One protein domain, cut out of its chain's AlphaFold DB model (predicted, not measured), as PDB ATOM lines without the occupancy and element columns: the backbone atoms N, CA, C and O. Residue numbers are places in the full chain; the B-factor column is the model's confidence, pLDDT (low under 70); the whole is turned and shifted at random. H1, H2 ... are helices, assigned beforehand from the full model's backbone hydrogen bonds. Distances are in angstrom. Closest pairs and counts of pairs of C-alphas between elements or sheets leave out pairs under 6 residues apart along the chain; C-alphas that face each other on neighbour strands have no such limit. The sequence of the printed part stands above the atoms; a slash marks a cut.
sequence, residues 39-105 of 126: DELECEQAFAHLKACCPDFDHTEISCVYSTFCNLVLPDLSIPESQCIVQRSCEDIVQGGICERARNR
ATOM      1  N   ASP A  39     -37.675 -22.241  -3.955       91.62
ATOM      2  CA  ASP A  39     -38.169 -21.071  -4.686       91.62
ATOM      3  C   ASP A  39     -37.047 -20.251  -5.334       91.62
ATOM      4  O   ASP A  39     -37.203 -19.800  -6.468       91.62
ATOM      5  N   GLU A  40     -35.904 -20.110  -4.662       93.69
ATOM      6  CA  GLU A  40     -34.715 -19.469  -5.236       93.69
ATOM      7  C   GLU A  40     -34.174 -20.275  -6.424       93.69
ATOM      8  O   GLU A  40     -33.934 -19.723  -7.496       93.69
ATOM      9  N   LEU A  41     -34.032 -21.597  -6.266       95.81
ATOM     10  CA  LEU A  41     -33.510 -22.473  -7.317       95.81
ATOM     11  C   LEU A  41     -34.416 -22.498  -8.558       95.81
ATOM     12  O   LEU A  41     -33.925 -22.396  -9.683       95.81
ATOM     13  N   GLU A  42     -35.725 -22.632  -8.357       96.81
ATOM     14  CA  GLU A  42     -36.714 -22.639  -9.437       96.81
ATOM     15  C   GLU A  42     -36.727 -21.291 -10.170       96.81
ATOM     16  O   GLU A  42     -36.723 -21.252 -11.403       96.81
ATOM     17  N   CYS A  43     -36.679 -20.178  -9.429       95.25
ATOM     18  CA  CYS A  43     -36.563 -18.843 -10.012       95.25
ATOM     19  C   CYS A  43     -35.297 -18.703 -10.870       95.25
ATOM     20  O   CYS A  43     -35.394 -18.263 -12.016       95.25
ATOM     21  N   GLU A  44     -34.131 -19.127 -10.372       95.19
ATOM     22  CA  GLU A  44     -32.863 -19.047 -11.116       95.19
ATOM     23  C   GLU A  44     -32.902 -19.877 -12.406       95.19
ATOM     24  O   GLU A  44     -32.438 -19.440 -13.464       95.19
ATOM     25  N   GLN A  45     -33.505 -21.068 -12.357       97.00
ATOM     26  CA  GLN A  45     -33.663 -21.909 -13.541       97.00
ATOM     27  C   GLN A  45     -34.585 -21.260 -14.584       97.00
ATOM     28  O   GLN A  45     -34.272 -21.269 -15.778       97.00
ATOM     29  N   ALA A  46     -35.698 -20.670 -14.148       96.75
ATOM     30  CA  ALA A  46     -36.609 -19.947 -15.025       96.75
ATOM     31  C   ALA A  46     -35.965 -18.687 -15.617       96.75
ATOM     32  O   ALA A  46     -36.079 -18.452 -16.820       96.75
ATOM     33  N   PHE A  47     -35.229 -17.920 -14.809       95.56
ATOM     34  CA  PHE A  47     -34.461 -16.760 -15.256       95.56
ATOM     35  C   PHE A  47     -33.434 -17.143 -16.333       95.56
ATOM     36  O   PHE A  47     -33.364 -16.506 -17.387       95.56
ATOM     37  N   ALA A  48     -32.683 -18.230 -16.127       95.81
ATOM     38  CA  ALA A  48     -31.730 -18.730 -17.115       95.81
ATOM     39  C   ALA A  48     -32.409 -19.126 -18.439       95.81
ATOM     40  O   ALA A  48     -31.868 -18.854 -19.514       95.81
ATOM     41  N   HIS A  49     -33.599 -19.731 -18.374       97.25
ATOM     42  CA  HIS A  49     -34.381 -20.094 -19.558       97.25
ATOM     43  C   HIS A  49     -34.908 -18.865 -20.305       97.25
ATOM     44  O   HIS A  49     -34.756 -18.775 -21.522       97.25
ATOM     45  N   LEU A  50     -35.436 -17.866 -19.586       96.06
ATOM     46  CA  LEU A  50     -35.825 -16.579 -20.174       96.06
ATOM     47  C   LEU A  50     -34.647 -15.921 -20.883       96.06
ATOM     48  O   LEU A  50     -34.774 -15.530 -22.039       96.06
ATOM     49  N   LYS A  51     -33.478 -15.881 -20.242       95.38
ATOM     50  CA  LYS A  51     -32.268 -15.319 -20.845       95.38
ATOM     51  C   LYS A  51     -31.840 -16.061 -22.118       95.38
ATOM     52  O   LYS A  51     -31.326 -15.446 -23.048       95.38
ATOM     53  N   ALA A  52     -32.040 -17.376 -22.176       95.94
ATOM     54  CA  ALA A  52     -31.737 -18.163 -23.369       95.94
ATOM     55  C   ALA A  52     -32.730 -17.906 -24.520       95.94
ATOM     56  O   ALA A  52     -32.335 -17.956 -25.685       95.94
ATOM     57  N   CYS A  53     -33.999 -17.632 -24.207       96.88
ATOM     58  CA  CYS A  53     -35.063 -17.448 -25.198       96.88
ATOM     59  C   CYS A  53     -35.280 -15.986 -25.631       96.88
ATOM     60  O   CYS A  53     -35.751 -15.741 -26.742       96.88
ATOM     61  N   CYS A  54     -34.958 -15.020 -24.773       95.75
ATOM     62  CA  CYS A  54     -35.250 -13.601 -24.947       95.75
ATOM     63  C   CYS A  54     -33.926 -12.820 -25.130       95.75
ATOM     64  O   CYS A  54     -33.223 -12.583 -24.150       95.75
ATOM     65  N   PRO A  55     -33.558 -12.403 -26.358       88.31
ATOM     66  CA  PRO A  55     -32.233 -11.832 -26.650       88.31
ATOM     67  C   PRO A  55     -31.936 -10.490 -25.959       88.31
ATOM     68  O   PRO A  55     -30.770 -10.159 -25.763       88.31
ATOM     69  N   ASP A  56     -32.973  -9.751 -25.560       86.50
ATOM     70  CA  ASP A  56     -32.870  -8.446 -24.892       86.50
ATOM     71  C   ASP A  56     -33.274  -8.529 -23.403       86.50
ATOM     72  O   ASP A  56     -33.913  -7.615 -22.886       86.50
ATOM     73  N   PHE A  57     -33.044  -9.666 -22.744       89.75
ATOM     74  CA  PHE A  57     -33.407  -9.891 -21.340       89.75
ATOM     75  C   PHE A  57     -32.165  -9.788 -20.442       89.75
ATOM     76  O   PHE A  57     -31.206 -10.545 -20.631       89.75
ATOM     77  N   ASP A  58     -32.157  -8.842 -19.496       83.69
ATOM     78  CA  ASP A  58     -31.001  -8.544 -18.631       83.69
ATOM     79  C   ASP A  58     -31.143  -9.114 -17.200       83.69
ATOM     80  O   ASP A  58     -32.227  -9.380 -16.689       83.69
ATOM     81  N   HIS A  59     -30.009  -9.275 -16.518       68.88
ATOM     82  CA  HIS A  59     -29.850  -9.772 -15.150       68.88
ATOM     83  C   HIS A  59     -30.471  -8.910 -14.058       68.88
ATOM     84  O   HIS A  59     -30.590  -9.372 -12.927       68.88
ATOM     85  N   THR A  60     -30.840  -7.668 -14.353       76.94
ATOM     86  CA  THR A  60     -31.468  -6.779 -13.371       76.94
ATOM     87  C   THR A  60     -32.991  -6.891 -13.349       76.94
ATOM     88  O   THR A  60     -33.621  -6.216 -12.545       76.94
ATOM     89  N   GLU A  61     -33.586  -7.697 -14.234       79.94
ATOM     90  CA  GLU A  61     -35.041  -7.765 -14.416       79.94
ATOM     91  C   GLU A  61     -35.743  -8.709 -13.423       79.94
ATOM     92  O   GLU A  61     -36.937  -8.555 -13.194       79.94
ATOM     93  N   ILE A  62     -35.026  -9.672 -12.824       88.69
ATOM     94  CA  ILE A  62     -35.586 -10.657 -11.883       88.69
ATOM     95  C   ILE A  62     -34.616 -10.894 -10.718       88.69
ATOM     96  O   ILE A  62     -33.458 -11.256 -10.920       88.69
ATOM     97  N   SER A  63     -35.108 -10.741  -9.491       90.62
ATOM     98  CA  SER A  63     -34.453 -11.157  -8.253       90.62
ATOM     99  C   SER A  63     -34.918 -12.546  -7.833       90.62
ATOM    100  O   SER A  63     -36.104 -12.768  -7.617       90.62
ATOM    101  N   CYS A  64     -33.989 -13.478  -7.640       91.25
ATOM    102  CA  CYS A  64     -34.296 -14.822  -7.142       91.25
ATOM    103  C   CYS A  64     -33.864 -15.043  -5.690       91.25
ATOM    104  O   CYS A  64     -33.668 -16.178  -5.271       91.25
ATOM    105  N   VAL A  65     -33.699 -13.965  -4.916       89.88
ATOM    106  CA  VAL A  65     -33.186 -14.029  -3.544       89.88
ATOM    107  C   VAL A  65     -34.328 -14.112  -2.540       89.88
ATOM    108  O   VAL A  65     -35.231 -13.276  -2.532       89.88
ATOM    109  N   TYR A  66     -34.232 -15.063  -1.617       88.69
ATOM    110  CA  TYR A  66     -35.040 -15.090  -0.410       88.69
ATOM    111  C   TYR A  66     -34.272 -14.488   0.773       88.69
ATOM    112  O   TYR A  66     -33.137 -14.859   1.069       88.69
ATOM    113  N   SER A  67     -34.914 -13.594   1.523       86.00
ATOM    114  CA  SER A  67     -34.356 -13.057   2.765       86.00
ATOM    115  C   SER A  67     -35.448 -12.775   3.784       86.00
ATOM    116  O   SER A  67     -36.533 -12.312   3.454       86.00
ATOM    117  N   THR A  68     -35.145 -13.021   5.055       86.31
ATOM    118  CA  THR A  68     -35.950 -12.558   6.197       86.31
ATOM    119  C   THR A  68     -35.228 -11.491   7.014       86.31
ATOM    120  O   THR A  68     -35.718 -11.061   8.059       86.31
ATOM    121  N   PHE A  69     -34.039 -11.073   6.572       81.56
ATOM    122  CA  PHE A  69     -33.260 -10.055   7.260       81.56
ATOM    123  C   PHE A  69     -33.797  -8.671   6.900       81.56
ATOM    124  O   PHE A  69     -33.798  -8.275   5.739       81.56
ATOM    125  N   CYS A  70     -34.207  -7.921   7.924       78.19
ATOM    126  CA  CYS A  70     -34.739  -6.556   7.851       78.19
ATOM    127  C   CYS A  70     -36.098  -6.384   7.153       78.19
ATOM    128  O   CYS A  70     -36.755  -5.412   7.493       78.19
ATOM    129  N   ASN A  71     -36.524  -7.294   6.270       79.56
ATOM    130  CA  ASN A  71     -37.888  -7.461   5.744       79.56
ATOM    131  C   ASN A  71     -38.022  -8.843   5.078       79.56
ATOM    132  O   ASN A  71     -37.013  -9.501   4.816       79.56
ATOM    133  N   LEU A  72     -39.258  -9.278   4.807       82.94
ATOM    134  CA  LEU A  72     -39.499 -10.459   3.980       82.94
ATOM    135  C   LEU A  72     -39.283 -10.104   2.504       82.94
ATOM    136  O   LEU A  72     -40.053  -9.339   1.926       82.94
ATOM    137  N   VAL A  73     -38.254 -10.698   1.914       85.38
ATOM    138  CA  VAL A  73     -37.965 -10.691   0.479       85.38
ATOM    139  C   VAL A  73     -38.204 -12.111  -0.021       85.38
ATOM    140  O   VAL A  73     -37.633 -13.052   0.537       85.38
ATOM    141  N   LEU A  74     -39.048 -12.283  -1.037       87.75
ATOM    142  CA  LEU A  74     -39.166 -13.560  -1.747       87.75
ATOM    143  C   LEU A  74     -38.680 -13.377  -3.191       87.75
ATOM    144  O   LEU A  74     -38.681 -12.242  -3.673       87.75
ATOM    145  N   PRO A  75     -38.346 -14.477  -3.882       89.69
ATOM    146  CA  PRO A  75     -38.073 -14.454  -5.310       89.69
ATOM    147  C   PRO A  75     -39.203 -13.804  -6.113       89.69
ATOM    148  O   PRO A  75     -40.388 -13.990  -5.817       89.69
ATOM    149  N   ASP A  76     -38.827 -13.087  -7.167       90.50
ATOM    150  CA  ASP A  76     -39.749 -12.401  -8.066       90.50
ATOM    151  C   ASP A  76     -40.625 -13.391  -8.830       90.50
ATOM    152  O   ASP A  76     -41.769 -13.067  -9.132       90.50
ATOM    153  N   LEU A  77     -40.132 -14.599  -9.120       91.25
ATOM    154  CA  LEU A  77     -40.922 -15.678  -9.709       91.25
ATOM    155  C   LEU A  77     -41.329 -16.683  -8.635       91.25
ATOM    156  O   LEU A  77     -40.489 -17.274  -7.957       91.25
ATOM    157  N   SER A  78     -42.635 -16.920  -8.518       91.81
ATOM    158  CA  SER A  78     -43.138 -18.020  -7.699       91.81
ATOM    159  C   SER A  78     -42.791 -19.377  -8.325       91.81
ATOM    160  O   SER A  78     -42.630 -19.484  -9.538       91.81
ATOM    161  N   ILE A  79     -42.750 -20.443  -7.516       93.81
ATOM    162  CA  ILE A  79     -42.493 -21.811  -8.007       93.81
ATOM    163  C   ILE A  79     -43.404 -22.181  -9.202       93.81
ATOM    164  O   ILE A  79     -42.878 -22.644 -10.215       93.81
ATOM    165  N   PRO A  80     -44.736 -21.943  -9.173       94.94
ATOM    166  CA  PRO A  80     -45.594 -22.259 -10.317       94.94
ATOM    167  C   PRO A  80     -45.263 -21.452 -11.580       94.94
ATOM    168  O   PRO A  80     -45.318 -21.994 -12.684       94.94
ATOM    169  N   GLU A  81     -44.904 -20.172 -11.441       95.12
ATOM    170  CA  GLU A  81     -44.486 -19.348 -12.580       95.12
ATOM    171  C   GLU A  81     -43.173 -19.855 -13.175       95.12
ATOM    172  O   GLU A  81     -43.076 -20.009 -14.393       95.12
ATOM    173  N   SER A  82     -42.195 -20.167 -12.325       96.62
ATOM    174  CA  SER A  82     -40.903 -20.714 -12.732       96.62
ATOM    175  C   SER A  82     -41.065 -22.017 -13.511       96.62
ATOM    176  O   SER A  82     -40.542 -22.163 -14.619       96.62
ATOM    177  N   GLN A  83     -41.880 -22.932 -12.990       97.31
ATOM    178  CA  GLN A  83     -42.182 -24.198 -13.652       97.31
ATOM    179  C   GLN A  83     -42.906 -23.992 -14.984       97.31
ATOM    180  O   GLN A  83     -42.568 -24.648 -15.969       97.31
ATOM    181  N   CYS A  84     -43.862 -23.061 -15.043       97.75
ATOM    182  CA  CYS A  84     -44.542 -22.703 -16.283       97.75
ATOM    183  C   CYS A  84     -43.546 -22.206 -17.340       97.75
ATOM    184  O   CYS A  84     -43.597 -22.660 -18.481       97.75
ATOM    185  N   ILE A  85     -42.605 -21.335 -16.966       97.44
ATOM    186  CA  ILE A  85     -41.587 -20.793 -17.877       97.44
ATOM    187  C   ILE A  85     -40.692 -21.910 -18.420       97.44
ATOM    188  O   ILE A  85     -40.542 -22.038 -19.632       97.44
ATOM    189  N   VAL A  86     -40.129 -22.746 -17.543       98.00
ATOM    190  CA  VAL A  86     -39.181 -23.806 -17.930       98.00
ATOM    191  C   VAL A  86     -39.838 -24.886 -18.801       98.00
ATOM    192  O   VAL A  86     -39.171 -25.508 -19.627       98.00
ATOM    193  N   GLN A  87     -41.147 -25.109 -18.661       98.06
ATOM    194  CA  GLN A  87     -41.892 -26.083 -19.467       98.06
ATOM    195  C   GLN A  87     -42.256 -25.579 -20.872       98.06
ATOM    196  O   GLN A  87     -42.670 -26.380 -21.714       98.06
ATOM    197  N   ARG A  88     -42.125 -24.277 -21.151       98.00
ATOM    198  CA  ARG A  88     -42.451 -23.692 -22.458       98.00
ATOM    199  C   ARG A  88     -41.238 -23.696 -23.380       98.00
ATOM    200  O   ARG A  88     -40.100 -23.482 -22.958       98.00
ATOM    201  N   SER A  89     -41.491 -23.902 -24.671       98.19
ATOM    202  CA  SER A  89     -40.458 -23.703 -25.686       98.19
ATOM    203  C   SER A  89     -40.121 -22.213 -25.817       98.19
ATOM    204  O   SER A  89     -40.943 -21.355 -25.491       98.19
ATOM    205  N   CYS A  90     -38.934 -21.877 -26.335       98.19
ATOM    206  CA  CYS A  90     -38.603 -20.472 -26.593       98.19
ATOM    207  C   CYS A  90     -39.587 -19.807 -27.564       98.19
ATOM    208  O   CYS A  90     -39.871 -18.621 -27.430       98.19
ATOM    209  N   GLU A  91     -40.139 -20.565 -28.513       97.88
ATOM    210  CA  GLU A  91     -41.137 -20.042 -29.442       97.88
ATOM    211  C   GLU A  91     -42.433 -19.667 -28.711       97.88
ATOM    212  O   GLU A  91     -42.920 -18.550 -28.881       97.88
ATOM    213  N   ASP A  92     -42.915 -20.522 -27.803       97.94
ATOM    214  CA  ASP A  92     -44.080 -20.219 -26.962       97.94
ATOM    215  C   ASP A  92     -43.817 -19.050 -26.000       97.94
ATOM    216  O   ASP A  92     -44.714 -18.252 -25.731       97.94
ATOM    217  N   ILE A  93     -42.592 -18.933 -25.476       97.19
ATOM    218  CA  ILE A  93     -42.177 -17.834 -24.590       97.19
ATOM    219  C   ILE A  93     -42.238 -16.496 -25.323       97.19
ATOM    220  O   ILE A  93     -42.805 -15.527 -24.807       97.19
ATOM    221  N   VAL A  94     -41.694 -16.444 -26.535       96.12
ATOM    222  CA  VAL A  94     -41.664 -15.223 -27.341       96.12
ATOM    223  C   VAL A  94     -43.064 -14.887 -27.861       96.12
ATOM    224  O   VAL A  94     -43.544 -13.777 -27.637       96.12
ATOM    225  N   GLN A  95     -43.759 -15.837 -28.497       96.50
ATOM    226  CA  GLN A  95     -45.098 -15.610 -29.064       96.50
ATOM    227  C   GLN A  95     -46.151 -15.339 -27.987       96.50
ATOM    228  O   GLN A  95     -47.062 -14.538 -28.188       96.50
ATOM    229  N   GLY A  96     -46.011 -15.973 -26.823       95.06
ATOM    230  CA  GLY A  96     -46.883 -15.770 -25.673       95.06
ATOM    231  C   GLY A  96     -46.628 -14.467 -24.918       95.06
ATOM    232  O   GLY A  96     -47.279 -14.243 -23.896       95.06
ATOM    233  N   GLY A  97     -45.681 -13.626 -25.355       95.06
ATOM    234  CA  GLY A  97     -45.344 -12.352 -24.713       95.06
ATOM    235  C   GLY A  97     -44.753 -12.501 -23.307       95.06
ATOM    236  O   GLY A  97     -44.840 -11.570 -22.505       95.06
ATOM    237  N   ILE A  98     -44.190 -13.671 -22.973       95.62
ATOM    238  CA  ILE A  98     -43.607 -13.937 -21.649       95.62
ATOM    239  C   ILE A  98     -42.372 -13.052 -21.432       95.62
ATOM    240  O   ILE A  98     -42.246 -12.470 -20.358       95.62
ATOM    241  N   CYS A  99     -41.521 -12.877 -22.453       94.50
ATOM    242  CA  CYS A  99     -40.343 -12.001 -22.367       94.50
ATOM    243  C   CYS A  99     -40.711 -10.572 -21.924       94.50
ATOM    244  O   CYS A  99     -40.064  -9.997 -21.056       94.50
ATOM    245  N   GLU A 100     -41.771  -9.999 -22.502       93.12
ATOM    246  CA  GLU A 100     -42.178  -8.619 -22.223       93.12
ATOM    247  C   GLU A 100     -42.833  -8.476 -20.846       93.12
ATOM    248  O   GLU A 100     -42.580  -7.504 -20.137       93.12
ATOM    249  N   ARG A 101     -43.625  -9.469 -20.417       92.38
ATOM    250  CA  ARG A 101     -44.171  -9.489 -19.051       92.38
ATOM    251  C   ARG A 101     -43.084  -9.625 -17.994       92.38
ATOM    252  O   ARG A 101     -43.170  -8.954 -16.974       92.38
ATOM    253  N   ALA A 102     -42.087 -10.474 -18.242       91.94
ATOM    254  CA  ALA A 102     -40.953 -10.644 -17.344       91.94
ATOM    255  C   ALA A 102     -40.156  -9.337 -17.211       91.94
ATOM    256  O   ALA A 102     -39.921  -8.889 -16.095       91.94
ATOM    257  N   ARG A 103     -39.849  -8.671 -18.331       90.44
ATOM    258  CA  ARG A 103     -39.119  -7.391 -18.344       90.44
ATOM    259  C   ARG A 103     -39.844  -6.259 -17.631       90.44
ATOM    260  O   ARG A 103     -39.228  -5.424 -16.980       90.44
ATOM    261  N   ASN A 104     -41.162  -6.205 -17.792       87.50
ATOM    262  CA  ASN A 104     -41.989  -5.158 -17.200       87.50
ATOM    263  C   ASN A 104     -42.389  -5.470 -15.752       87.50
ATOM    264  O   ASN A 104     -43.228  -4.758 -15.190       87.50
ATOM    265  N   ARG A 105     -41.837  -6.529 -15.144       83.56
ATOM    266  CA  ARG A 105     -42.112  -6.837 -13.748       83.56
ATOM    267  C   ARG A 105     -41.457  -5.763 -12.875       83.56
ATOM    268  O   ARG A 105     -40.271  -5.481 -13.035       83.56
TER     269      ARG A 105
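What this domain is: This is residues 39 to 105 of the 126 residues of an uncharacterized protein of Minicystis rosea (UniProt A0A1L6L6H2). Two helices, H1 and H2, lie side by side and run the same way, and the short helix H3 sits crosswise at the end where they finish, with the short H4 near H1 and H3. A long loop, residues 54 to 78, joins H1 to H2, and its turn around Cys 70 reaches far out past the other end of the helices and makes much of the length. The printed part has 67 residues with four named helices in the order H1, H2, H3, H4 and no named strand; the class is all helix. The whole is compact, with a radius of gyration of the C-alphas of 11.9 A, yet elongated in outline, with spans of 40 by 20 by 15 A.

How they stand to each other: H1, residues 39 to 53, touches H2, residues 79 to 87, with 16 pairs of C-alphas within 8 A. Their closest C-alphas are those of Ala 46 and Ser 82, 4.9 A apart. The two run the same way at a shallow tilt of 31 degrees. With residues 50 to 53 alone, H1 also touches H3, residues 90 to 95; the closest C-alphas are those of Cys 53 and Cys 90, 4.9 A apart. H1 and H3 are about perpendicular, at 76 degrees. H2 and H3 are close but not clearly touching, the closest C-alphas being those of Ile 85 and Ile 93, 7.4 A apart. H4, residues 98 to 103, is close to H1 but not clearly touching it, the closest C-alphas being those of Leu 50 and Cys 99, 6.8 A apart; at 71 degrees the two are only just about perpendicular. H3 and H4 are also close but not clearly touching, with the C-alphas of Ile 93 and Cys 99 the closest at 6.5 A. H2 and H4 are apart, but only just, at 8.1 A. In H1, H2, H3 and H4 every O i to N i+4 pair is within hydrogen-bond range.

Where its parts are: H1 begins at C-alpha 39, (-38.169, -21.071, -4.686), and measures 21.1 A to C-alpha 53, at (-35.063, -17.448, -25.198). H2, residues 79 to 87, measures 12.2 A. H3, residues 90 to 95, measures 8.5 A. H4, residues 98 to 103, measures 8.6 A and ends at C-alpha 103, (-39.119, -7.391, -18.344).

The domain as a whole: The two C-alphas farthest apart are those of Cys 70 and Glu 91, 40.2 A. The printed part has no cut. The link from H1 to H2 is long, with 25 residues, while those from H2 to H3 and from H3 to H4 are tight, with 2 residues each. The mean pLDDT of the printed part is 91.8, and one residue, His 59, is under 70.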